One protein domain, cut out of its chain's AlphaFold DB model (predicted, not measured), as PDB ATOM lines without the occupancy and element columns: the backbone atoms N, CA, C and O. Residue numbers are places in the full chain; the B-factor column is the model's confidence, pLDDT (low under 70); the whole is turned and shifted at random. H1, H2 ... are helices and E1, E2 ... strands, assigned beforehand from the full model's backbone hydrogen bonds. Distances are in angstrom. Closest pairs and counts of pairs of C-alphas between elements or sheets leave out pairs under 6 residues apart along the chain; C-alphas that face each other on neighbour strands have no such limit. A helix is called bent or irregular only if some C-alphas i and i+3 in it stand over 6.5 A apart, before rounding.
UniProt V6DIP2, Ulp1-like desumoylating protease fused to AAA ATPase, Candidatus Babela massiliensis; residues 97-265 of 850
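What this domain is: This is residues 97 to 265 of the 850 residues of the protein "Ulp1-like desumoylating protease fused to AAA ATPase" of Candidatus Babela massiliensis (UniProt V6DIP2). A twisted six-stranded sheet, E4 to E9, has the long helix H1 packed along one face, and residues 115 to 120 of H1 reach a small second sheet of E1, E3 and E2. The long helix H2 runs back beside H1; H3 packs across H2 on the side away from H1, and H4 packs on H3. The printed part has 169 residues with four named helices and nine named strands, in the order H1 E1 E2 E3 H2 E4 E5 H3 H4 E6 E7 E8 E9, a mixed class. Both sheets are antiparallel, in the orders E4 E5 E6 E7 E8 E9 and E1 E3 E2. The whole is compact, with a radius of gyration of the C-alphas of 16.6 A, and its outline is elongated, 51 by 33 by 27 A.

How they stand to each other: The larger sheet runs from edge strand E4, residues 181 to 183, through E5, 186 to 191, E6, 229 to 234, E7, 238 to 241, and E8, 247 to 250, to edge strand E9, 261 to 264. E4 and E5 form a hairpin, with N 183 and O 186 2.8 A apart; N 189 of E5 and O 231 of E6 are 2.8 A apart. E6 E7 E8 E9 form a meander, each strand the antiparallel neighbour of the one before, with N 232 and O 240 at 2.8 A, N 239 and O 248 at 2.9 A, and N 249 and O 262 at 2.9 A. H1, residues 97 to 120, is on this sheet at a height of 8.5 A, making two layers, a helix on one face of a sheet; its closest C-alphas to E6 are Ile 106 and Val 233, 6.1 A. H1 is also on the sheet of E1, 125 to 128, E3, 144 to 147, and E2, 135 to 137, where the C-alphas of Phe 119 and Ile 145 of E3 come closest, 7.0 A. N 126 of E1 and O 146 of E3 are within hydrogen-bond range at 2.9 A, and so are N 136 and O 145 in the hairpin E2 and E3, at 2.8 A. The hub is H2, residues 155 to 178; it touches H1 at a shallow tilt of 25 degrees, opposite ways, closest at C-alphas 111 and 172, 5.1 A. With residues 167 to 175 alone H2 touches H3, residues 193 to 206, about perpendicular, only just, at 73 degrees, closest at C-alphas 171 and 199, 6.1 A. H4, residues 212 to 223, touches H3 at a steep tilt of 50 degrees, opposite ways, with residues 212 to 216 alone, closest at C-alphas 204 and 212, 6.3 A. H4 only just touches H2, with 3 pairs of C-alphas within 8 A, closest at 161 and 223, 6.3 A. In H1, H3 and H4 every O i to N i+4 pair is within hydrogen-bond range; in H2, 16 of 20 are.

Where its parts are: H1 begins at C-alpha 97, (-35.520, 36.508, -18.333), and measures 34.5 A, as does H2, which ends at C-alpha 178, (-53.785, 38.830, -5.928). H2 has a kink of 38 degrees near residue 166 and is only just irregular, with C-alphas 156 and 159 6.9 A apart. H3 measures 20.3 A, E6 16.4 A, E5 16.0 A and H4 15.0 A. E9 ends at C-alpha 264, (-38.481, 61.568, -1.706).

The domain as a whole: The two C-alphas farthest apart, those of Trp 97 and Gly 153, are 54.9 A apart. The printed part has no cut and no long link. The mean pLDDT of the printed part is 86.2; residues 152 to 153 and 253 to 259 are under 70.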
ATOM      1  N   TRP A  97     -36.146  36.514 -19.659       88.50
ATOM      2  CA  TRP A  97     -35.520  36.508 -18.333       88.50
ATOM      3  C   TRP A  97     -35.643  37.859 -17.636       88.50
ATOM      4  O   TRP A  97     -36.020  37.897 -16.467       88.50
ATOM      5  N   ILE A  98     -35.397  38.963 -18.348       85.94
ATOM      6  CA  ILE A  98     -35.524  40.312 -17.773       85.94
ATOM      7  C   ILE A  98     -36.962  40.561 -17.320       85.94
ATOM      8  O   ILE A  98     -37.191  40.956 -16.177       85.94
ATOM      9  N   LYS A  99     -37.944  40.241 -18.165       86.94
ATOM     10  CA  LYS A  99     -39.364  40.389 -17.837       86.94
ATOM     11  C   LYS A  99     -39.767  39.558 -16.622       86.94
ATOM     12  O   LYS A  99     -40.519  40.031 -15.771       86.94
ATOM     13  N   TYR A 100     -39.251  38.334 -16.517       89.12
ATOM     14  CA  TYR A 100     -39.486  37.471 -15.362       89.12
ATOM     15  C   TYR A 100     -38.909  38.068 -14.069       89.12
ATOM     16  O   TYR A 100     -39.605  38.116 -13.053       89.12
ATOM     17  N   ILE A 101     -37.673  38.572 -14.104       89.44
ATOM     18  CA  ILE A 101     -37.016  39.191 -12.943       89.44
ATOM     19  C   ILE A 101     -37.714  40.479 -12.521       89.44
ATOM     20  O   ILE A 101     -38.028  40.639 -11.340       89.44
ATOM     21  N   ILE A 102     -38.018  41.369 -13.468       87.88
ATOM     22  CA  ILE A 102     -38.749  42.611 -13.187       87.88
ATOM     23  C   ILE A 102     -40.089  42.285 -12.527       87.88
ATOM     24  O   ILE A 102     -40.425  42.876 -11.505       87.88
ATOM     25  N   LEU A 103     -40.820  41.287 -13.029       88.44
ATOM     26  CA  LEU A 103     -42.091  40.874 -12.439       88.44
ATOM     27  C   LEU A 103     -41.945  40.377 -10.988       88.44
ATOM     28  O   LEU A 103     -42.734  40.761 -10.122       88.44
ATOM     29  N   GLN A 104     -40.936  39.548 -10.702       88.50
ATOM     30  CA  GLN A 104     -40.651  39.080  -9.337       88.50
ATOM     31  C   GLN A 104     -40.306  40.245  -8.401       88.50
ATOM     32  O   GLN A 104     -40.792  40.316  -7.267       88.50
ATOM     33  N   ARG A 105     -39.505  41.197  -8.884       89.88
ATOM     34  CA  ARG A 105     -39.125  42.397  -8.131       89.88
ATOM     35  C   ARG A 105     -40.305  43.317  -7.873       89.88
ATOM     36  O   ARG A 105     -40.454  43.777  -6.745       89.88
ATOM     37  N   ILE A 106     -41.179  43.521  -8.856       90.56
ATOM     38  CA  ILE A 106     -42.434  44.267  -8.697       90.56
ATOM     39  C   ILE A 106     -43.251  43.686  -7.542       90.56
ATOM     40  O   ILE A 106     -43.643  44.414  -6.628       90.56
ATOM     41  N   GLN A 107     -43.454  42.368  -7.538       91.00
ATOM     42  CA  GLN A 107     -44.216  41.687  -6.489       91.00
ATOM     43  C   GLN A 107     -43.551  41.829  -5.115       91.00
ATOM     44  O   GLN A 107     -44.229  42.063  -4.108       91.00
ATOM     45  N   LEU A 108     -42.220  41.734  -5.058       91.75
ATOM     46  CA  LEU A 108     -41.456  41.912  -3.826       91.75
ATOM     47  C   LEU A 108     -41.561  43.344  -3.282       91.75
ATOM     48  O   LEU A 108     -41.816  43.533  -2.090       91.75
ATOM     49  N   LEU A 109     -41.414  44.345  -4.147       92.62
ATOM     50  CA  LEU A 109     -41.531  45.758  -3.793       92.62
ATOM     51  C   LEU A 109     -42.950  46.106  -3.345       92.62
ATOM     52  O   LEU A 109     -43.115  46.763  -2.316       92.62
ATOM     53  N   ALA A 110     -43.971  45.600  -4.038       94.12
ATOM     54  CA  ALA A 110     -45.361  45.750  -3.631       94.12
ATOM     55  C   ALA A 110     -45.604  45.144  -2.244       94.12
ATOM     56  O   ALA A 110     -46.153  45.801  -1.356       94.12
ATOM     57  N   LYS A 111     -45.112  43.926  -1.998       95.06
ATOM     58  CA  LYS A 111     -45.177  43.285  -0.678       95.06
ATOM     59  C   LYS A 111     -44.498  44.129   0.400       95.06
ATOM     60  O   LYS A 111     -45.066  44.285   1.483       95.06
ATOM     61  N   TYR A 112     -43.300  44.648   0.141       94.12
ATOM     62  CA  TYR A 112     -42.570  45.507   1.078       94.12
ATOM     63  C   TYR A 112     -43.326  46.797   1.374       94.12
ATOM     64  O   TYR A 112     -43.467  47.167   2.539       94.12
ATOM     65  N   TYR A 113     -43.878  47.432   0.344       94.12
ATOM     66  CA  TYR A 113     -44.653  48.655   0.481       94.12
ATOM     67  C   TYR A 113     -45.923  48.448   1.314       94.12
ATOM     68  O   TYR A 113     -46.152  49.178   2.280       94.12
ATOM     69  N   ILE A 114     -46.702  47.403   1.012       94.94
ATOM     70  CA  ILE A 114     -47.918  47.043   1.760       94.94
ATOM     71  C   ILE A 114     -47.574  46.689   3.214       94.94
ATOM     72  O   ILE A 114     -48.249  47.143   4.135       94.94
ATOM     73  N   THR A 115     -46.497  45.929   3.435       94.81
ATOM     74  CA  THR A 115     -46.034  45.556   4.784       94.81
ATOM     75  C   THR A 115     -45.711  46.799   5.610       94.81
ATOM     76  O   THR A 115     -46.202  46.955   6.730       94.81
ATOM     77  N   ASP A 116     -44.920  47.710   5.046       93.31
ATOM     78  CA  ASP A 116     -44.517  48.951   5.704       93.31
ATOM     79  C   ASP A 116     -45.715  49.866   5.973       93.31
ATOM     80  O   ASP A 116     -45.780  50.497   7.029       93.31
ATOM     81  N   TYR A 117     -46.667  49.933   5.041       93.25
ATOM     82  CA  TYR A 117     -47.917  50.673   5.201       93.25
ATOM     83  C   TYR A 117     -48.760  50.125   6.360       93.25
ATOM     84  O   TYR A 117     -49.145  50.880   7.254       93.25
ATOM     85  N   LEU A 118     -48.984  48.808   6.399       94.25
ATOM     86  CA  LEU A 118     -49.762  48.166   7.459       94.25
ATOM     87  C   LEU A 118     -49.116  48.350   8.832       94.25
ATOM     88  O   LEU A 118     -49.820  48.644   9.797       94.25
ATOM     89  N   PHE A 119     -47.788  48.232   8.936       93.88
ATOM     90  CA  PHE A 119     -47.110  48.491  10.203       93.88
ATOM     91  C   PHE A 119     -47.229  49.957  10.638       93.88
ATOM     92  O   PHE A 119     -47.471  50.210  11.816       93.88
ATOM     93  N   LYS A 120     -47.096  50.925   9.718       91.69
ATOM     94  CA  LYS A 120     -47.220  52.365  10.030       91.69
ATOM     95  C   LYS A 120     -48.621  52.763  10.495       91.69
ATOM     96  O   LYS A 120     -48.737  53.707  11.269       91.69
ATOM     97  N   ASN A 121     -49.652  52.040  10.065       92.44
ATOM     98  CA  ASN A 121     -51.039  52.283  10.464       92.44
ATOM     99  C   ASN A 121     -51.470  51.504  11.719       92.44
ATOM    100  O   ASN A 121     -52.644  51.529  12.102       92.44
ATOM    101  N   LEU A 122     -50.548  50.792  12.376       92.81
ATOM    102  CA  LEU A 122     -50.825  50.197  13.677       92.81
ATOM    103  C   LEU A 122     -51.104  51.287  14.718       92.81
ATOM    104  O   LEU A 122     -50.403  52.292  14.813       92.81
ATOM    105  N   LYS A 123     -52.097  51.042  15.572       90.25
ATOM    106  CA  LYS A 123     -52.400  51.900  16.724       90.25
ATOM    107  C   LYS A 123     -51.318  51.748  17.780       90.25
ATOM    108  O   LYS A 123     -50.767  50.660  17.908       90.25
ATOM    109  N   ASN A 124     -51.081  52.781  18.592       88.88
ATOM    110  CA  ASN A 124     -50.174  52.747  19.752       88.88
ATOM    111  C   ASN A 124     -48.773  52.230  19.397       88.88
ATOM    112  O   ASN A 124     -48.337  51.188  19.899       88.88
ATOM    113  N   ILE A 125     -48.092  52.940  18.502       90.69
ATOM    114  CA  ILE A 125     -46.736  52.614  18.065       90.69
ATOM    115  C   ILE A 125     -45.760  53.754  18.328       90.69
ATOM    116  O   ILE A 125     -46.143  54.919  18.390       90.69
ATOM    117  N   GLU A 126     -44.488  53.395  18.442       91.19
ATOM    118  CA  GLU A 126     -43.347  54.300  18.492       91.19
ATOM    119  C   GLU A 126     -42.385  53.946  17.352       91.19
ATOM    120  O   GLU A 126     -42.125  52.771  17.085       91.19
ATOM    121  N   LEU A 127     -41.855  54.960  16.674       89.81
ATOM    122  CA  LEU A 127     -40.892  54.774  15.596       89.81
ATOM    123  C   LEU A 127     -39.474  54.930  16.154       89.81
ATOM    124  O   LEU A 127     -39.120  55.998  16.649       89.81
ATOM    125  N   ILE A 128     -38.665  53.876  16.072       89.31
ATOM    126  CA  ILE A 128     -37.317  53.818  16.657       89.31
ATOM    127  C   ILE A 128     -36.262  53.518  15.584       89.31
ATOM    128  O   ILE A 128     -36.567  52.976  14.521       89.31
ATOM    129  N   SER A 129     -35.002  53.871  15.840       84.94
ATOM    130  CA  SER A 129     -33.896  53.722  14.876       84.94
ATOM    131  C   SER A 129     -33.079  52.433  15.037       84.94
ATOM    132  O   SER A 129     -32.217  52.143  14.209       84.94
ATOM    133  N   TYR A 130     -33.338  51.643  16.079       81.69
ATOM    134  CA  TYR A 130     -32.625  50.402  16.388       81.69
ATOM    135  C   TYR A 130     -33.598  49.315  16.843       81.69
ATOM    136  O   TYR A 130     -34.689  49.612  17.319       81.69
ATOM    137  N   ALA A 131     -33.208  48.049  16.696       83.56
ATOM    138  CA  ALA A 131     -34.040  46.930  17.114       83.56
ATOM    139  C   ALA A 131     -34.249  46.935  18.639       83.56
ATOM    140  O   ALA A 131     -33.298  47.082  19.408       83.56
ATOM    141  N   SER A 132     -35.492  46.738  19.070       82.38
ATOM    142  CA  SER A 132     -35.877  46.549  20.472       82.38
ATOM    143  C   SER A 132     -36.870  45.398  20.630       82.38
ATOM    144  O   SER A 132     -37.425  44.896  19.648       82.38
ATOM    145  N   ASP A 133     -37.184  45.029  21.870       78.31
ATOM    146  CA  ASP A 133     -38.265  44.081  22.145       78.31
ATOM    147  C   ASP A 133     -39.597  44.571  21.558       78.31
ATOM    148  O   ASP A 133     -39.932  45.756  21.649       78.31
ATOM    149  N   ASN A 134     -40.348  43.646  20.949       80.69
ATOM    150  CA  ASN A 134     -41.613  43.902  20.246       80.69
ATOM    151  C   ASN A 134     -41.523  45.004  19.171       80.69
ATOM    152  O   ASN A 134     -42.462  45.788  19.004       80.69
ATOM    153  N   SER A 135     -40.395  45.066  18.457       87.94
ATOM    154  CA  SER A 135     -40.218  45.952  17.306       87.94
ATOM    155  C   SER A 135     -40.208  45.196  15.974       87.94
ATOM    156  O   SER A 135     -39.748  44.057  15.892       87.94
ATOM    157  N   TYR A 136     -40.720  45.843  14.927       89.25
ATOM    158  CA  TYR A 136     -40.853  45.310  13.572       89.25
ATOM    159  C   TYR A 136     -40.103  46.211  12.592       89.25
ATOM    160  O   TYR A 136     -40.336  47.419  12.558       89.25
ATOM    161  N   LYS A 137     -39.181  45.639  11.815       88.38
ATOM    162  CA  LYS A 137     -38.367  46.395  10.858       88.38
ATOM    163  C   LYS A 137     -39.209  46.806   9.650       88.38
ATOM    164  O   LYS A 137     -39.938  45.979   9.112       88.38
ATOM    165  N   LEU A 138     -39.058  48.051   9.205       89.12
ATOM    166  CA  LEU A 138     -39.557  48.487   7.903       89.12
ATOM    167  C   LEU A 138     -38.611  48.015   6.786       89.12
ATOM    168  O   LEU A 138     -37.392  47.983   6.956       89.12
ATOM    169  N   ASN A 139     -39.167  47.629   5.646       89.12
ATOM    170  CA  ASN A 139     -38.416  47.088   4.513       89.12
ATOM    171  C   ASN A 139     -37.810  48.203   3.654       89.12
ATOM    172  O   ASN A 139     -36.674  48.085   3.204       89.12
ATOM    173  N   LEU A 140     -38.543  49.305   3.465       87.75
ATOM    174  CA  LEU A 140     -38.143  50.430   2.609       87.75
ATOM    175  C   LEU A 140     -37.505  51.585   3.396       87.75
ATOM    176  O   LEU A 140     -37.153  52.617   2.826       87.75
ATOM    177  N   ARG A 141     -37.389  51.459   4.724       80.06
ATOM    178  CA  ARG A 141     -36.752  52.449   5.606       80.06
ATOM    179  C   ARG A 141     -35.948  51.755   6.695       80.06
ATOM    180  O   ARG A 141     -36.337  50.711   7.193       80.06
ATOM    181  N   ASN A 142     -34.901  52.409   7.186       79.31
ATOM    182  CA  ASN A 142     -34.075  51.878   8.279       79.31
ATOM    183  C   ASN A 142     -34.657  52.055   9.688       79.31
ATOM    184  O   ASN A 142     -33.925  51.975  10.674       79.31
ATOM    185  N   ASN A 143     -35.962  52.284   9.789       86.25
ATOM    186  CA  ASN A 143     -36.634  52.495  11.060       86.25
ATOM    187  C   ASN A 143     -37.399  51.231  11.456       86.25
ATOM    188  O   ASN A 143     -37.767  50.408  10.616       86.25
ATOM    189  N   TRP A 144     -37.651  51.096  12.748       90.69
ATOM    190  CA  TRP A 144     -38.425  50.015  13.333       90.69
ATOM    191  C   TRP A 144     -39.679  50.585  13.983       90.69
ATOM    192  O   TRP A 144     -39.690  51.714  14.472       90.69
ATOM    193  N   ILE A 145     -40.735  49.785  14.000       90.62
ATOM    194  CA  ILE A 145     -41.998  50.103  14.652       90.62
ATOM    195  C   ILE A 145     -42.091  49.280  15.921       90.62
ATOM    196  O   ILE A 145     -42.174  48.056  15.864       90.62
ATOM    197  N   LYS A 146     -42.062  49.951  17.068       91.06
ATOM    198  CA  LYS A 146     -42.204  49.347  18.390       91.06
ATOM    199  C   LYS A 146     -43.640  49.485  18.868       91.06
ATOM    200  O   LYS A 146     -44.214  50.571  18.827       91.06
ATOM    201  N   LEU A 147     -44.220  48.388  19.347       88.94
ATOM    202  CA  LEU A 147     -45.562  48.418  19.923       88.94
ATOM    203  C   LEU A 147     -45.523  49.015  21.332       88.94
ATOM    204  O   LEU A 147     -44.854  48.485  22.222       88.94
ATOM    205  N   ILE A 148     -46.291  50.080  21.547       87.88
ATOM    206  CA  ILE A 148     -46.610  50.587  22.882       87.88
ATOM    207  C   ILE A 148     -47.761  49.729  23.438       87.88
ATOM    208  O   ILE A 148     -48.715  49.456  22.693       87.88
ATOM    209  N   PRO A 149     -47.700  49.286  24.710       83.38
ATOM    210  CA  PRO A 149     -48.779  48.526  25.333       83.38
ATOM    211  C   PRO A 149     -50.136  49.231  25.225       83.38
ATOM    212  O   PRO A 149     -50.228  50.453  25.348       83.38
ATOM    213  N   LEU A 150     -51.196  48.458  24.999       82.25
ATOM    214  CA  LEU A 150     -52.570  48.950  25.022       82.25
ATOM    215  C   LEU A 150     -52.928  49.503  26.416       82.25
ATOM    216  O   LEU A 150     -52.390  49.079  27.438       82.25
ATOM    217  N   SER A 151     -53.866  50.452  26.455       76.88
ATOM    218  CA  SER A 151     -54.340  51.090  27.689       76.88
ATOM    219  C   SER A 151     -54.862  50.084  28.728       76.88
ATOM    220  O   SER A 151     -55.347  49.002  28.379       76.88
ATOM    221  N   HIS A 152     -54.838  50.479  30.009       64.44
ATOM    222  CA  HIS A 152     -55.324  49.666  31.130       64.44
ATOM    223  C   HIS A 152     -56.708  49.048  30.847       64.44
ATOM    224  O   HIS A 152     -57.671  49.758  30.569       64.44
ATOM    225  N   GLY A 153     -56.785  47.711  30.908       64.94
ATOM    226  CA  GLY A 153     -57.998  46.920  30.645       64.94
ATOM    227  C   GLY A 153     -57.991  46.103  29.343       64.94
ATOM    228  O   GLY A 153     -58.876  45.273  29.158       64.94
ATOM    229  N   LEU A 154     -56.999  46.282  28.459       78.62
ATOM    230  CA  LEU A 154     -56.886  45.549  27.182       78.62
ATOM    231  C   LEU A 154     -55.678  44.593  27.105       78.62
ATOM    232  O   LEU A 154     -55.377  44.072  26.031       78.62
ATOM    233  N   ASN A 155     -55.013  44.320  28.232       74.75
ATOM    234  CA  ASN A 155     -53.810  43.476  28.291       74.75
ATOM    235  C   ASN A 155     -54.022  42.070  27.705       74.75
ATOM    236  O   ASN A 155     -53.119  41.519  27.075       74.75
ATOM    237  N   ASP A 156     -55.228  41.512  27.835       81.38
ATOM    238  CA  ASP A 156     -55.572  40.193  27.289       81.38
ATOM    239  C   ASP A 156     -55.478  40.136  25.752       81.38
ATOM    240  O   ASP A 156     -55.353  39.059  25.161       81.38
ATOM    241  N   LEU A 157     -55.514  41.294  25.080       86.06
ATOM    242  CA  LEU A 157     -55.420  41.406  23.626       86.06
ATOM    243  C   LEU A 157     -53.981  41.535  23.111       86.06
ATOM    244  O   LEU A 157     -53.766  41.359  21.913       86.06
ATOM    245  N   GLU A 158     -52.983  41.763  23.971       85.62
ATOM    246  CA  GLU A 158     -51.581  41.955  23.555       85.62
ATOM    247  C   GLU A 158     -50.998  40.739  22.832       85.62
ATOM    248  O   GLU A 158     -50.240  40.855  21.867       85.62
ATOM    249  N   LYS A 159     -51.374  39.532  23.266       86.06
ATOM    250  CA  LYS A 159     -50.971  38.303  22.575       86.06
ATOM    251  C   LYS A 159     -51.580  38.234  21.171       86.06
ATOM    252  O   LYS A 159     -50.875  37.932  20.213       86.06
ATOM    253  N   ALA A 160     -52.866  38.559  21.041       85.75
ATOM    254  CA  ALA A 160     -53.560  38.560  19.754       85.75
ATOM    255  C   ALA A 160     -53.022  39.646  18.805       85.75
ATOM    256  O   ALA A 160     -52.913  39.405  17.604       85.75
ATOM    257  N   ARG A 161     -52.635  40.810  19.340       89.06
ATOM    258  CA  ARG A 161     -52.004  41.899  18.583       89.06
ATOM    259  C   ARG A 161     -50.636  41.492  18.036       89.06
ATOM    260  O   ARG A 161     -50.364  41.723  16.861       89.06
ATOM    261  N   ARG A 162     -49.809  40.810  18.837       86.69
ATOM    262  CA  ARG A 162     -48.525  40.244  18.378       86.69
ATOM    263  C   ARG A 162     -48.708  39.156  17.319       86.69
ATOM    264  O   ARG A 162     -48.004  39.157  16.314       86.69
ATOM    265  N   GLU A 163     -49.685  38.265  17.503       86.31
ATOM    266  CA  GLU A 163     -50.050  37.266  16.486       86.31
ATOM    267  C   GLU A 163     -50.476  37.923  15.164       86.31
ATOM    268  O   GLU A 163     -50.078  37.460  14.098       86.31
ATOM    269  N   PHE A 164     -51.251  39.012  15.228       90.06
ATOM    270  CA  PHE A 164     -51.637  39.795  14.056       90.06
ATOM    271  C   PHE A 164     -50.428  40.432  13.361       90.06
ATOM    272  O   PHE A 164     -50.297  40.294  12.149       90.06
ATOM    273  N   CYS A 165     -49.501  41.043  14.103       90.44
ATOM    274  CA  CYS A 165     -48.294  41.630  13.514       90.44
ATOM    275  C   CYS A 165     -47.449  40.584  12.764       90.44
ATOM    276  O   CYS A 165     -46.944  40.855  11.679       90.44
ATOM    277  N   ASN A 166     -47.378  39.354  13.279       87.38
ATOM    278  CA  ASN A 166     -46.698  38.246  12.598       87.38
ATOM    279  C   ASN A 166     -47.436  37.760  11.333       87.38
ATOM    280  O   ASN A 166     -46.841  37.072  10.508       87.38
ATOM    281  N   LEU A 167     -48.726  38.077  11.177       91.19
ATOM    282  CA  LEU A 167     -49.507  37.766   9.974       91.19
ATOM    283  C   LEU A 167     -49.379  38.833   8.883       91.19
ATOM    284  O   LEU A 167     -49.639  38.507   7.727       91.19
ATOM    285  N   ILE A 168     -48.968  40.064   9.212       93.75
ATOM    286  CA  ILE A 168     -48.888  41.186   8.256       93.75
ATOM    287  C   ILE A 168     -48.055  40.822   7.023       93.75
ATOM    288  O   ILE A 168     -48.465  41.123   5.905       93.75
ATOM    289  N   VAL A 169     -46.937  40.110   7.193       90.88
ATOM    290  CA  VAL A 169     -46.077  39.690   6.071       90.88
ATOM    291  C   VAL A 169     -46.811  38.742   5.115       90.88
ATOM    292  O   VAL A 169     -46.681  38.874   3.899       90.88
ATOM    293  N   ASN A 170     -47.615  37.814   5.646       91.62
ATOM    294  CA  ASN A 170     -48.401  36.880   4.834       91.62
ATOM    295  C   ASN A 170     -49.540  37.598   4.107       91.62
ATOM    296  O   ASN A 170     -49.752  37.360   2.922       91.62
ATOM    297  N   ILE A 171     -50.234  38.496   4.810       92.38
ATOM    298  CA  ILE A 171     -51.316  39.314   4.247       92.38
ATOM    299  C   ILE A 171     -50.783  40.156   3.087       92.38
ATOM    300  O   ILE A 171     -51.356  40.151   2.002       92.38
ATOM    301  N   SER A 172     -49.648  40.820   3.295       94.81
ATOM    302  CA  SER A 172     -49.015  41.668   2.282       94.81
ATOM    303  C   SER A 172     -48.590  40.869   1.051       94.81
ATOM    304  O   SER A 172     -48.760  41.336  -0.068       94.81
ATOM    305  N   ASN A 173     -48.088  39.646   1.246       93.56
ATOM    306  CA  ASN A 173     -47.719  38.744   0.155       93.56
ATOM    307  C   ASN A 173     -48.935  38.299  -0.673       93.56
ATOM    308  O   ASN A 173     -48.871  38.261  -1.895       93.56
ATOM    309  N   GLU A 174     -50.045  37.953  -0.016       93.00
ATOM    310  CA  GLU A 174     -51.276  37.549  -0.704       93.00
ATOM    311  C   GLU A 174     -51.898  38.724  -1.474       93.00
ATOM    312  O   GLU A 174     -52.299  38.547  -2.621       93.00
ATOM    313  N   LEU A 175     -51.902  39.931  -0.897       92.88
ATOM    314  CA  LEU A 175     -52.382  41.145  -1.567       92.88
ATOM    315  C   LEU A 175     -51.519  41.525  -2.781       92.88
ATOM    316  O   LEU A 175     -52.069  41.770  -3.854       92.88
ATOM    317  N   ALA A 176     -50.190  41.513  -2.634       92.19
ATOM    318  CA  ALA A 176     -49.249  41.827  -3.714       92.19
ATOM    319  C   ALA A 176     -49.386  40.885  -4.922       92.19
ATOM    320  O   ALA A 176     -49.201  41.310  -6.061       92.19
ATOM    321  N   ASN A 177     -49.751  39.622  -4.686       89.06
ATOM    322  CA  ASN A 177     -49.935  38.639  -5.752       89.06
ATOM    323  C   ASN A 177     -51.351  38.661  -6.343       89.06
ATOM    324  O   ASN A 177     -51.525  38.410  -7.532       89.06
ATOM    325  N   ARG A 178     -52.375  38.926  -5.522       86.94
ATOM    326  CA  ARG A 178     -53.785  38.830  -5.928       86.94
ATOM    327  C   ARG A 178     -54.287  40.051  -6.700       86.94
ATOM    328  O   ARG A 178     -55.181  39.892  -7.523       86.94
ATOM    329  N   LEU A 179     -53.771  41.246  -6.404       86.94
ATOM    330  CA  LEU A 179     -54.343  42.528  -6.859       86.94
ATOM    331  C   LEU A 179     -53.426  43.316  -7.804       86.94
ATOM    332  O   LEU A 179     -53.553  44.529  -7.930       86.94
ATOM    333  N   MET A 180     -52.477  42.632  -8.436       87.94
ATOM    334  CA  MET A 180     -51.539  43.243  -9.370       87.94
ATOM    335  C   MET A 180     -52.210  43.485 -10.730       87.94
ATOM    336  O   MET A 180     -52.628  42.531 -11.390       87.94
ATOM    337  N   HIS A 181     -52.257  44.742 -11.174       87.00
ATOM    338  CA  HIS A 181     -52.624  45.112 -12.542       87.00
ATOM    339  C   HIS A 181     -51.370  45.554 -13.302       87.00
ATOM    340  O   HIS A 181     -50.833  46.620 -13.026       87.00
ATOM    341  N   LEU A 182     -50.881  44.712 -14.216       83.69
ATOM    342  CA  LEU A 182     -49.680  44.986 -15.013       83.69
ATOM    343  C   LEU A 182     -50.007  45.858 -16.231       83.69
ATOM    344  O   LEU A 182     -50.879  45.498 -17.022       83.69
ATOM    345  N   GLU A 183     -49.248  46.934 -16.413       80.69
ATOM    346  CA  GLU A 183     -49.267  47.820 -17.579       80.69
ATOM    347  C   GLU A 183     -47.835  47.957 -18.116       80.69
ATOM    348  O   GLU A 183     -46.998  48.614 -17.512       80.69
ATOM    349  N   GLU A 184     -47.528  47.306 -19.243       75.00
ATOM    350  CA  GLU A 184     -46.170  47.249 -19.817       75.00
ATOM    351  C   GLU A 184     -45.100  46.804 -18.798       75.00
ATOM    352  O   GLU A 184     -44.964  45.606 -18.533       75.00
ATOM    353  N   ASN A 185     -44.363  47.768 -18.233       71.25
ATOM    354  CA  ASN A 185     -43.307  47.583 -17.243       71.25
ATOM    355  C   ASN A 185     -43.690  48.106 -15.851       71.25
ATOM    356  O   ASN A 185     -42.849  48.068 -14.962       71.25
ATOM    357  N   SER A 186     -44.906  48.602 -15.625       83.50
ATOM    358  CA  SER A 186     -45.379  49.005 -14.301       83.50
ATOM    359  C   SER A 186     -46.514  48.114 -13.801       83.50
ATOM    360  O   SER A 186     -47.155  47.371 -14.548       83.50
ATOM    361  N   ALA A 187     -46.726  48.130 -12.488       91.31
ATOM    362  CA  ALA A 187     -47.846  47.464 -11.852       91.31
ATOM    363  C   ALA A 187     -48.576  48.418 -10.917       91.31
ATOM    364  O   ALA A 187     -47.989  48.972  -9.983       91.31
ATOM    365  N   ILE A 188     -49.878  48.549 -11.145       92.69
ATOM    366  CA  ILE A 188     -50.772  49.391 -10.362       92.69
ATOM    367  C   ILE A 188     -51.507  48.523  -9.341       92.69
ATOM    368  O   ILE A 188     -52.058  47.464  -9.661       92.69
ATOM    369  N   TYR A 189     -51.535  49.000  -8.101       94.25
ATOM    370  CA  TYR A 189     -52.190  48.368  -6.968       94.25
ATOM    371  C   TYR A 189     -53.222  49.317  -6.371       94.25
ATOM    372  O   TYR A 189     -52.865  50.338  -5.792       94.25
ATOM    373  N   ASN A 190     -54.495  48.930  -6.460       93.31
ATOM    374  CA  ASN A 190     -55.617  49.637  -5.843       93.31
ATOM    375  C   ASN A 190     -56.263  48.720  -4.801       93.31
ATOM    376  O   ASN A 190     -57.156  47.933  -5.116       93.31
ATOM    377  N   ILE A 191     -55.771  48.780  -3.566       94.00
ATOM    378  CA  ILE A 191     -56.161  47.868  -2.488       94.00
ATOM    379  C   ILE A 191     -57.206  48.548  -1.614       94.00
ATOM    380  O   ILE A 191     -56.907  49.521  -0.916       94.00
ATOM    381  N   LYS A 192     -58.428  48.015  -1.598       93.81
ATOM    382  CA  LYS A 192     -59.481  48.519  -0.714       93.81
ATOM    383  C   LYS A 192     -59.337  47.927   0.677       93.81
ATOM    384  O   LYS A 192     -58.848  46.808   0.863       93.81
ATOM    385  N   LYS A 193     -59.840  48.636   1.684       92.25
ATOM    386  CA  LYS A 193     -59.892  48.125   3.062       92.25
ATOM    387  C   LYS A 193     -60.631  46.785   3.158       92.25
ATOM    388  O   LYS A 193     -60.281  45.969   4.008       92.25
ATOM    389  N   GLU A 194     -61.640  46.540   2.318       92.56
ATOM    390  CA  GLU A 194     -62.355  45.259   2.252       92.56
ATOM    391  C   GLU A 194     -61.445  44.109   1.803       92.56
ATOM    392  O   GLU A 194     -61.487  43.041   2.412       92.56
ATOM    393  N   ASP A 195     -60.556  44.338   0.834       93.00
ATOM    394  CA  ASP A 195     -59.632  43.310   0.342       93.00
ATOM    395  C   ASP A 195     -58.669  42.855   1.446       93.00
ATOM    396  O   ASP A 195     -58.429  41.658   1.636       93.00
ATOM    397  N   ILE A 196     -58.170  43.809   2.243       91.56
ATOM    398  CA  ILE A 196     -57.304  43.526   3.395       91.56
ATOM    399  C   ILE A 196     -58.048  42.661   4.419       91.56
ATOM    400  O   ILE A 196     -57.479  41.711   4.963       91.56
ATOM    401  N   LYS A 197     -59.329  42.953   4.681       90.50
ATOM    402  CA  LYS A 197     -60.158  42.183   5.626       90.50
ATOM    403  C   LYS A 197     -60.420  40.768   5.137       90.50
ATOM    404  O   LYS A 197     -60.370  39.832   5.940       90.50
ATOM    405  N   ASP A 198     -60.683  40.603   3.848       91.81
ATOM    406  CA  ASP A 198     -60.945  39.297   3.253       91.81
ATOM    407  C   ASP A 198     -59.712  38.393   3.327       91.81
ATOM    408  O   ASP A 198     -59.819  37.240   3.760       91.81
ATOM    409  N   VAL A 199     -58.528  38.932   3.020       91.94
ATOM    410  CA  VAL A 199     -57.248  38.224   3.191       91.94
ATOM    411  C   VAL A 199     -56.960  37.943   4.670       91.94
ATOM    412  O   VAL A 199     -56.528  36.855   5.046       91.94
ATOM    413  N   LEU A 200     -57.259  38.878   5.573       90.25
ATOM    414  CA  LEU A 200     -57.103  38.638   7.009       90.25
ATOM    415  C   LEU A 200     -57.973  37.465   7.490       90.25
ATOM    416  O   LEU A 200     -57.545  36.619   8.283       90.25
ATOM    417  N   LYS A 201     -59.215  37.409   7.003       89.81
ATOM    418  CA  LYS A 201     -60.172  36.350   7.318       89.81
ATOM    419  C   LYS A 201     -59.702  35.004   6.770       89.81
ATOM    420  O   LYS A 201     -59.767  34.021   7.513       89.81
ATOM    421  N   SER A 202     -59.206  34.952   5.531       88.56
ATOM    422  CA  SER A 202     -58.662  33.725   4.930       88.56
ATOM    423  C   SER A 202     -57.478  33.188   5.747       88.56
ATOM    424  O   SER A 202     -57.463  32.008   6.109       88.56
ATOM    425  N   GLN A 203     -56.556  34.063   6.163       89.50
ATOM    426  CA  GLN A 203     -55.387  33.714   6.980       89.50
ATOM    427  C   GLN A 203     -55.755  33.215   8.387       89.50
ATOM    428  O   GLN A 203     -55.118  32.307   8.927       89.50
ATOM    429  N   TYR A 204     -56.799  33.766   9.011       87.38
ATOM    430  CA  TYR A 204     -57.269  33.245  10.297       87.38
ATOM    431  C   TYR A 204     -57.969  31.890  10.178       87.38
ATOM    432  O   TYR A 204     -57.813  31.045  11.065       87.38
ATOM    433  N   LEU A 205     -58.725  31.675   9.100       85.88
ATOM    434  CA  LEU A 205     -59.373  30.393   8.829       85.88
ATOM    435  C   LEU A 205     -58.340  29.297   8.543       85.88
ATOM    436  O   LEU A 205     -58.446  28.209   9.108       85.88
ATOM    437  N   SER A 206     -57.307  29.591   7.747       85.00
ATOM    438  CA  SER A 206     -56.251  28.624   7.412       85.00
ATOM    439  C   SER A 206     -55.473  28.150   8.646       85.00
ATOM    440  O   SER A 206     -55.160  26.967   8.771       85.00
ATOM    441  N   LYS A 207     -55.252  29.035   9.626       83.06
ATOM    442  CA  LYS A 207     -54.628  28.702  10.920       83.06
ATOM    443  C   LYS A 207     -55.579  28.073  11.950       83.06
ATOM    444  O   LYS A 207     -55.185  27.889  13.100       83.06
ATOM    445  N   LYS A 208     -56.812  27.721  11.560       81.94
ATOM    446  CA  LYS A 208     -57.836  27.077  12.411       81.94
ATOM    447  C   LYS A 208     -58.153  27.856  13.695       81.94
ATOM    448  O   LYS A 208     -58.411  27.268  14.746       81.94
ATOM    449  N   TYR A 209     -58.138  29.188  13.641       78.62
ATOM    450  CA  TYR A 209     -58.490  29.989  14.811       78.62
ATOM    451  C   TYR A 209     -59.991  29.937  15.114       78.62
ATOM    452  O   TYR A 209     -60.839  30.146  14.249       78.62
ATOM    453  N   ASN A 210     -60.326  29.765  16.392       73.94
ATOM    454  CA  ASN A 210     -61.705  29.866  16.861       73.94
ATOM    455  C   ASN A 210     -62.179  31.329  16.885       73.94
ATOM    456  O   ASN A 210     -61.420  32.237  17.234       73.94
ATOM    457  N   LYS A 211     -63.473  31.549  16.600       81.75
ATOM    458  CA  LYS A 211     -64.143  32.866  16.672       81.75
ATOM    459  C   LYS A 211     -63.486  33.941  15.783       81.75
ATOM    460  O   LYS A 211     -63.272  35.067  16.234       81.75
ATOM    461  N   VAL A 212     -63.211  33.613  14.515       84.88
ATOM    462  CA  VAL A 212     -62.575  34.509  13.522       84.88
ATOM    463  C   VAL A 212     -63.223  35.899  13.465       84.88
ATOM    464  O   VAL A 212     -62.515  36.897  13.554       84.88
ATOM    465  N   ASN A 213     -64.558  35.988  13.445       84.94
ATOM    466  CA  ASN A 213     -65.268  37.277  13.410       84.94
ATOM    467  C   ASN A 213     -64.975  38.165  14.635       84.94
ATOM    468  O   ASN A 213     -64.845  39.378  14.506       84.94
ATOM    469  N   LYS A 214     -64.814  37.570  15.829       84.75
ATOM    470  CA  LYS A 214     -64.445  38.321  17.040       84.75
ATOM    471  C   LYS A 214     -63.010  38.847  16.947       84.75
ATOM    472  O   LYS A 214     -62.742  39.961  17.379       84.75
ATOM    473  N   ARG A 215     -62.092  38.060  16.374       84.44
ATOM    474  CA  ARG A 215     -60.704  38.493  16.141       84.44
ATOM    475  C   ARG A 215     -60.636  39.631  15.123       84.44
ATOM    476  O   ARG A 215     -59.987  40.625  15.417       84.44
ATOM    477  N   LEU A 216     -61.354  39.523  14.004       86.38
ATOM    478  CA  LEU A 216     -61.493  40.593  13.006       86.38
ATOM    479  C   LEU A 216     -61.972  41.902  13.644       86.38
ATOM    480  O   LEU A 216     -61.316  42.929  13.509       86.38
ATOM    481  N   SER A 217     -63.050  41.843  14.430       87.00
ATOM    482  CA  SER A 217     -63.574  43.020  15.131       87.00
ATOM    483  C   SER A 217     -62.554  43.634  16.105       87.00
ATOM    484  O   SER A 217     -62.437  44.854  16.187       87.00
ATOM    485  N   ASN A 218     -61.771  42.807  16.809       87.69
ATOM    486  CA  ASN A 218     -60.703  43.303  17.678       87.69
ATOM    487  C   ASN A 218     -59.572  43.982  16.891       87.69
ATOM    488  O   ASN A 218     -59.054  44.997  17.352       87.69
ATOM    489  N   VAL A 219     -59.198  43.435  15.729       87.81
ATOM    490  CA  VAL A 219     -58.150  43.995  14.859       87.81
ATOM    491  C   VAL A 219     -58.539  45.397  14.398       87.81
ATOM    492  O   VAL A 219     -57.784  46.339  14.630       87.81
ATOM    493  N   GLU A 220     -59.742  45.548  13.845       87.69
ATOM    494  CA  GLU A 220     -60.257  46.840  13.368       87.69
ATOM    495  C   GLU A 220     -60.370  47.865  14.499       87.69
ATOM    496  O   GLU A 220     -59.992  49.032  14.367       87.69
ATOM    497  N   LYS A 221     -60.889  47.432  15.649       88.62
ATOM    498  CA  LYS A 221     -61.169  48.356  16.743       88.62
ATOM    499  C   LYS A 221     -59.900  48.796  17.470       88.62
ATOM    500  O   LYS A 221     -59.763  49.980  17.772       88.62
ATOM    501  N   TYR A 222     -58.979  47.870  17.738       88.50
ATOM    502  CA  TYR A 222     -57.894  48.095  18.696       88.50
ATOM    503  C   TYR A 222     -56.482  48.015  18.111       88.50
ATOM    504  O   TYR A 222     -55.566  48.523  18.755       88.50
ATOM    505  N   PHE A 223     -56.258  47.371  16.958       90.38
ATOM    506  CA  PHE A 223     -54.890  47.061  16.510       90.38
ATOM    507  C   PHE A 223     -54.396  47.954  15.374       90.38
ATOM    508  O   PHE A 223     -53.243  48.374  15.418       90.38
ATOM    509  N   ILE A 224     -55.232  48.240  14.377       92.44
ATOM    510  CA  ILE A 224     -54.822  48.929  13.145       92.44
ATOM    511  C   ILE A 224     -55.937  49.840  12.627       92.44
ATOM    512  O   ILE A 224     -57.117  49.524  12.799       92.44
ATOM    513  N   ASP A 225     -55.569  50.952  11.996       91.25
ATOM    514  CA  ASP A 225     -56.481  51.772  11.197       91.25
ATOM    515  C   ASP A 225     -56.376  51.367   9.721       91.25
ATOM    516  O   ASP A 225     -55.366  51.599   9.061       91.25
ATOM    517  N   LEU A 226     -57.410  50.691   9.209       89.69
ATOM    518  CA  LEU A 226     -57.447  50.231   7.819       89.69
ATOM    519  C   LEU A 226     -58.022  51.317   6.909       89.69
ATOM    520  O   LEU A 226     -59.193  51.681   7.033       89.69
ATOM    521  N   THR A 227     -57.211  51.762   5.957       91.00
ATOM    522  CA  THR A 227     -57.580  52.693   4.885       91.00
ATOM    523  C   THR A 227     -57.192  52.119   3.530       91.00
ATOM    524  O   THR A 227     -56.276  51.293   3.447       91.00
ATOM    525  N   ASP A 228     -57.892  52.565   2.490       92.31
ATOM    526  CA  ASP A 228     -57.580  52.217   1.104       92.31
ATOM    527  C   ASP A 228     -56.147  52.654   0.763       92.31
ATOM    528  O   ASP A 228     -55.608  53.583   1.370       92.31
ATOM    529  N   LEU A 229     -55.512  51.926  -0.148       93.38
ATOM    530  CA  LEU A 229     -54.114  52.108  -0.512       93.38
ATOM    531  C   LEU A 229     -53.964  52.011  -2.029       93.38
ATOM    532  O   LEU A 229     -54.184  50.936  -2.591       93.38
ATOM    533  N   SER A 230     -53.522  53.104  -2.652       93.44
ATOM    534  CA  SER A 230     -53.246  53.158  -4.089       93.44
ATOM    535  C   SER A 230     -51.773  53.484  -4.343       93.44
ATOM    536  O   SER A 230     -51.246  54.492  -3.864       93.44
ATOM    537  N   PHE A 231     -51.075  52.624  -5.079       94.44
ATOM    538  CA  PHE A 231     -49.676  52.845  -5.450       94.44
ATOM    539  C   PHE A 231     -49.318  52.137  -6.755       94.44
ATOM    540  O   PHE A 231     -49.980  51.190  -7.176       94.44
ATOM    541  N   GLU A 232     -48.240  52.593  -7.374       93.56
ATOM    542  CA  GLU A 232     -47.666  52.033  -8.588       93.56
ATOM    543  C   GLU A 232     -46.218  51.614  -8.325       93.56
ATOM    544  O   GLU A 232     -45.470  52.304  -7.628       93.56
ATOM    545  N   VAL A 233     -45.810  50.476  -8.880       91.81
ATOM    546  CA  VAL A 233     -44.405  50.067  -8.965       91.81
ATOM    547  C   VAL A 233     -43.983  50.172 -10.424       91.81
ATOM    548  O   VAL A 233     -44.569  49.506 -11.269       91.81
ATOM    549  N   ILE A 234     -42.996  51.016 -10.724       88.06
ATOM    550  CA  ILE A 234     -42.523  51.285 -12.087       88.06
ATOM    551  C   ILE A 234     -41.233  50.496 -12.311       88.06
ATOM    552  O   ILE A 234     -40.213  50.756 -11.658       88.06
ATOM    553  N   ALA A 235     -41.291  49.535 -13.235       84.12
ATOM    554  CA  ALA A 235     -40.272  48.514 -13.446       84.12
ATOM    555  C   ALA A 235     -39.865  47.892 -12.105       84.12
ATOM    556  O   ALA A 235     -40.714  47.518 -11.304       84.12
ATOM    557  N   ASP A 236     -38.575  47.812 -11.816       83.56
ATOM    558  CA  ASP A 236     -38.058  47.414 -10.511       83.56
ATOM    559  C   ASP A 236     -37.350  48.563  -9.776       83.56
ATOM    560  O   ASP A 236     -36.799  48.359  -8.696       83.56
ATOM    561  N   GLY A 237     -37.353  49.772 -10.336       85.25
ATOM    562  CA  GLY A 237     -36.542  50.887  -9.847       85.25
ATOM    563  C   GLY A 237     -37.286  51.882  -8.960       85.25
ATOM    564  O   GLY A 237     -36.642  52.636  -8.228       85.25
ATOM    565  N   GLN A 238     -38.623  51.908  -8.999       89.12
ATOM    566  CA  GLN A 238     -39.392  52.959  -8.335       89.12
ATOM    567  C   GLN A 238     -40.745  52.481  -7.802       89.12
ATOM    568  O   GLN A 238     -41.440  51.690  -8.432       89.12
ATOM    569  N   ILE A 239     -41.144  53.013  -6.644       92.06
ATOM    570  CA  ILE A 239     -42.499  52.878  -6.092       92.06
ATOM    571  C   ILE A 239     -43.082  54.277  -5.923       92.06
ATOM    572  O   ILE A 239     -42.481  55.096  -5.229       92.06
ATOM    573  N   LYS A 240     -44.250  54.542  -6.500       91.06
ATOM    574  CA  LYS A 240     -44.966  55.819  -6.434       91.06
ATOM    575  C   LYS A 240     -46.281  55.638  -5.685       91.06
ATOM    576  O   LYS A 240     -47.089  54.784  -6.035       91.06
ATOM    577  N   ASN A 241     -46.507  56.424  -4.636       91.25
ATOM    578  CA  ASN A 241     -47.834  56.513  -4.034       91.25
ATOM    579  C   ASN A 241     -48.746  57.327  -4.970       91.25
ATOM    580  O   ASN A 241     -48.305  58.326  -5.528       91.25
ATOM    581  N   LEU A 242     -49.989  56.888  -5.179       89.56
ATOM    582  CA  LEU A 242     -50.922  57.573  -6.085       89.56
ATOM    583  C   LEU A 242     -51.814  58.591  -5.360       89.56
ATOM    584  O   LEU A 242     -52.364  59.489  -5.991       89.56
ATOM    585  N   ASP A 243     -51.934  58.474  -4.038       85.81
ATOM    586  CA  ASP A 243     -52.726  59.370  -3.190       85.81
ATOM    587  C   ASP A 243     -51.887  60.537  -2.627       85.81
ATOM    588  O   ASP A 243     -52.424  61.525  -2.120       85.81
ATOM    589  N   LYS A 244     -50.558  60.407  -2.656       80.38
ATOM    590  CA  LYS A 244     -49.566  61.350  -2.127       80.38
ATOM    591  C   LYS A 244     -48.416  61.439  -3.121       80.38
ATOM    592  O   LYS A 244     -47.980  60.400  -3.596       80.38
ATOM    593  N   ASP A 245     -47.850  62.625  -3.339       77.94
ATOM    594  CA  ASP A 245     -46.650  62.821  -4.174       77.94
ATOM    595  C   ASP A 245     -45.369  62.282  -3.493       77.94
ATOM    596  O   ASP A 245     -44.373  62.965  -3.301       77.94
ATOM    597  N   GLU A 246     -45.391  61.026  -3.059       85.69
ATOM    598  CA  GLU A 246     -44.313  60.350  -2.350       85.69
ATOM    599  C   GLU A 246     -43.812  59.169  -3.178       85.69
ATOM    600  O   GLU A 246     -44.599  58.321  -3.605       85.69
ATOM    601  N   PHE A 247     -42.496  59.050  -3.345       88.06
ATOM    602  CA  PHE A 247     -41.906  57.922  -4.065       88.06
ATOM    603  C   PHE A 247     -40.631  57.401  -3.404       88.06
ATOM    604  O   PHE A 247     -39.951  58.081  -2.626       88.06
ATOM    605  N   TYR A 248     -40.342  56.143  -3.709       88.12
ATOM    606  CA  TYR A 248     -39.142  55.431  -3.307       88.12
ATOM    607  C   TYR A 248     -38.343  55.074  -4.553       88.12
ATOM    608  O   TYR A 248     -38.906  54.503  -5.481       88.12
ATOM    609  N   ILE A 249     -37.044  55.370  -4.548       87.12
ATOM    610  CA  ILE A 249     -36.095  54.893  -5.562       87.12
ATOM    611  C   ILE A 249     -35.337  53.702  -4.985       87.12
ATOM    612  O   ILE A 249     -34.807  53.793  -3.871       87.12
ATOM    613  N   ILE A 250     -35.295  52.607  -5.738       86.19
ATOM    614  CA  ILE A 250     -34.717  51.323  -5.344       86.19
ATOM    615  C   ILE A 250     -33.348  51.142  -5.997       86.19
ATOM    616  O   ILE A 250     -33.166  51.397  -7.185       86.19
ATOM    617  N   ASN A 251     -32.380  50.679  -5.209       80.44
ATOM    618  CA  ASN A 251     -31.048  50.328  -5.672       80.44
ATOM    619  C   ASN A 251     -30.735  48.859  -5.356       80.44
ATOM    620  O   ASN A 251     -30.348  48.517  -4.234       80.44
ATOM    621  N   TRP A 252     -30.850  48.009  -6.376       78.00
ATOM    622  CA  TRP A 252     -30.607  46.569  -6.271       78.00
ATOM    623  C   TRP A 252     -29.132  46.186  -6.096       78.00
ATOM    624  O   TRP A 252     -28.865  45.077  -5.654       78.00
ATOM    625  N   SER A 253     -28.165  47.081  -6.347       67.75
ATOM    626  CA  SER A 253     -26.743  46.778  -6.089       67.75
ATOM    627  C   SER A 253     -26.375  46.823  -4.599       67.75
ATOM    628  O   SER A 253     -25.325  46.327  -4.190       67.75
ATOM    629  N   SER A 254     -27.241  47.396  -3.757       63.56
ATOM    630  CA  SER A 254     -27.023  47.550  -2.320       63.56
ATOM    631  C   SER A 254     -28.005  46.688  -1.522       63.56
ATOM    632  O   SER A 254     -29.030  47.173  -1.047       63.56
ATOM    633  N   ASN A 255     -27.644  45.430  -1.262       52.84
ATOM    634  CA  ASN A 255     -28.484  44.492  -0.499       52.84
ATOM    635  C   ASN A 255     -28.580  44.778   1.017       52.84
ATOM    636  O   ASN A 255     -29.252  44.038   1.740       52.84
ATOM    637  N   VAL A 256     -27.919  45.822   1.545       42.34
ATOM    638  CA  VAL A 256     -27.894  46.109   2.992       42.34
ATOM    639  C   VAL A 256     -27.984  47.609   3.305       42.34
ATOM    640  O   VAL A 256     -27.143  48.408   2.908       42.34
ATOM    641  N   GLY A 257     -28.949  47.986   4.149       50.97
ATOM    642  CA  GLY A 257     -28.913  49.241   4.910       50.97
ATOM    643  C   GLY A 257     -29.432  50.490   4.186       50.97
ATOM    644  O   GLY A 257     -30.365  50.420   3.393       50.97
ATOM    645  N   LYS A 258     -28.868  51.666   4.533       52.81
ATOM    646  CA  LYS A 258     -29.370  53.028   4.189       52.81
ATOM    647  C   LYS A 258     -29.502  53.304   2.685       52.81
ATOM    648  O   LYS A 258     -30.129  54.294   2.327       52.81
ATOM    649  N   ASN A 259     -28.940  52.443   1.839       63.88
ATOM    650  CA  ASN A 259     -28.783  52.681   0.411       63.88
ATOM    651  C   ASN A 259     -29.700  51.825  -0.482       63.88
ATOM    652  O   ASN A 259     -29.699  52.067  -1.681       63.88
ATOM    653  N   PHE A 260     -30.481  50.878   0.068       81.56
ATOM    654  CA  PHE A 260     -31.404  50.037  -0.720       81.56
ATOM    655  C   PHE A 260     -32.605  50.821  -1.269       81.56
ATOM    656  O   PHE A 260     -32.938  50.701  -2.441       81.56
ATOM    657  N   ALA A 261     -33.249  51.635  -0.429       84.62
ATOM    658  CA  ALA A 261     -34.402  52.443  -0.814       84.62
ATOM    659  C   ALA A 261     -34.236  53.880  -0.305       84.62
ATOM    660  O   ALA A 261     -33.980  54.101   0.884       84.62
ATOM    661  N   ARG A 262     -34.396  54.862  -1.195       83.88
ATOM    662  CA  ARG A 262     -34.363  56.297  -0.867       83.88
ATOM    663  C   ARG A 262     -35.748  56.903  -1.028       83.88
ATOM    664  O   ARG A 262     -36.404  56.671  -2.034       83.88
ATOM    665  N   PHE A 263     -36.177  57.671  -0.032       84.06
ATOM    666  CA  PHE A 263     -37.500  58.293   0.013       84.06
ATOM    667  C   PHE A 263     -37.431  59.765  -0.389       84.06
ATOM    668  O   PHE A 263     -36.600  60.502   0.145       84.06
ATOM    669  N   TYR A 264     -38.364  60.194  -1.232       80.06
ATOM    670  CA  TYR A 264     -38.481  61.568  -1.706       80.06
ATOM    671  C   TYR A 264     -39.938  62.045  -1.658       80.06
ATOM    672  O   TYR A 264     -40.875  61.245  -1.696       80.06
ATOM    673  N   LYS A 265     -40.107  63.368  -1.544       74.69
ATOM    674  CA  LYS A 265     -41.409  64.055  -1.484       74.69
ATOM    675  C   LYS A 265     -41.808  64.774  -2.783       74.69
ATOM    676  O   LYS A 265     -42.908  65.293  -2.840       74.69
TER     677      LYS A 265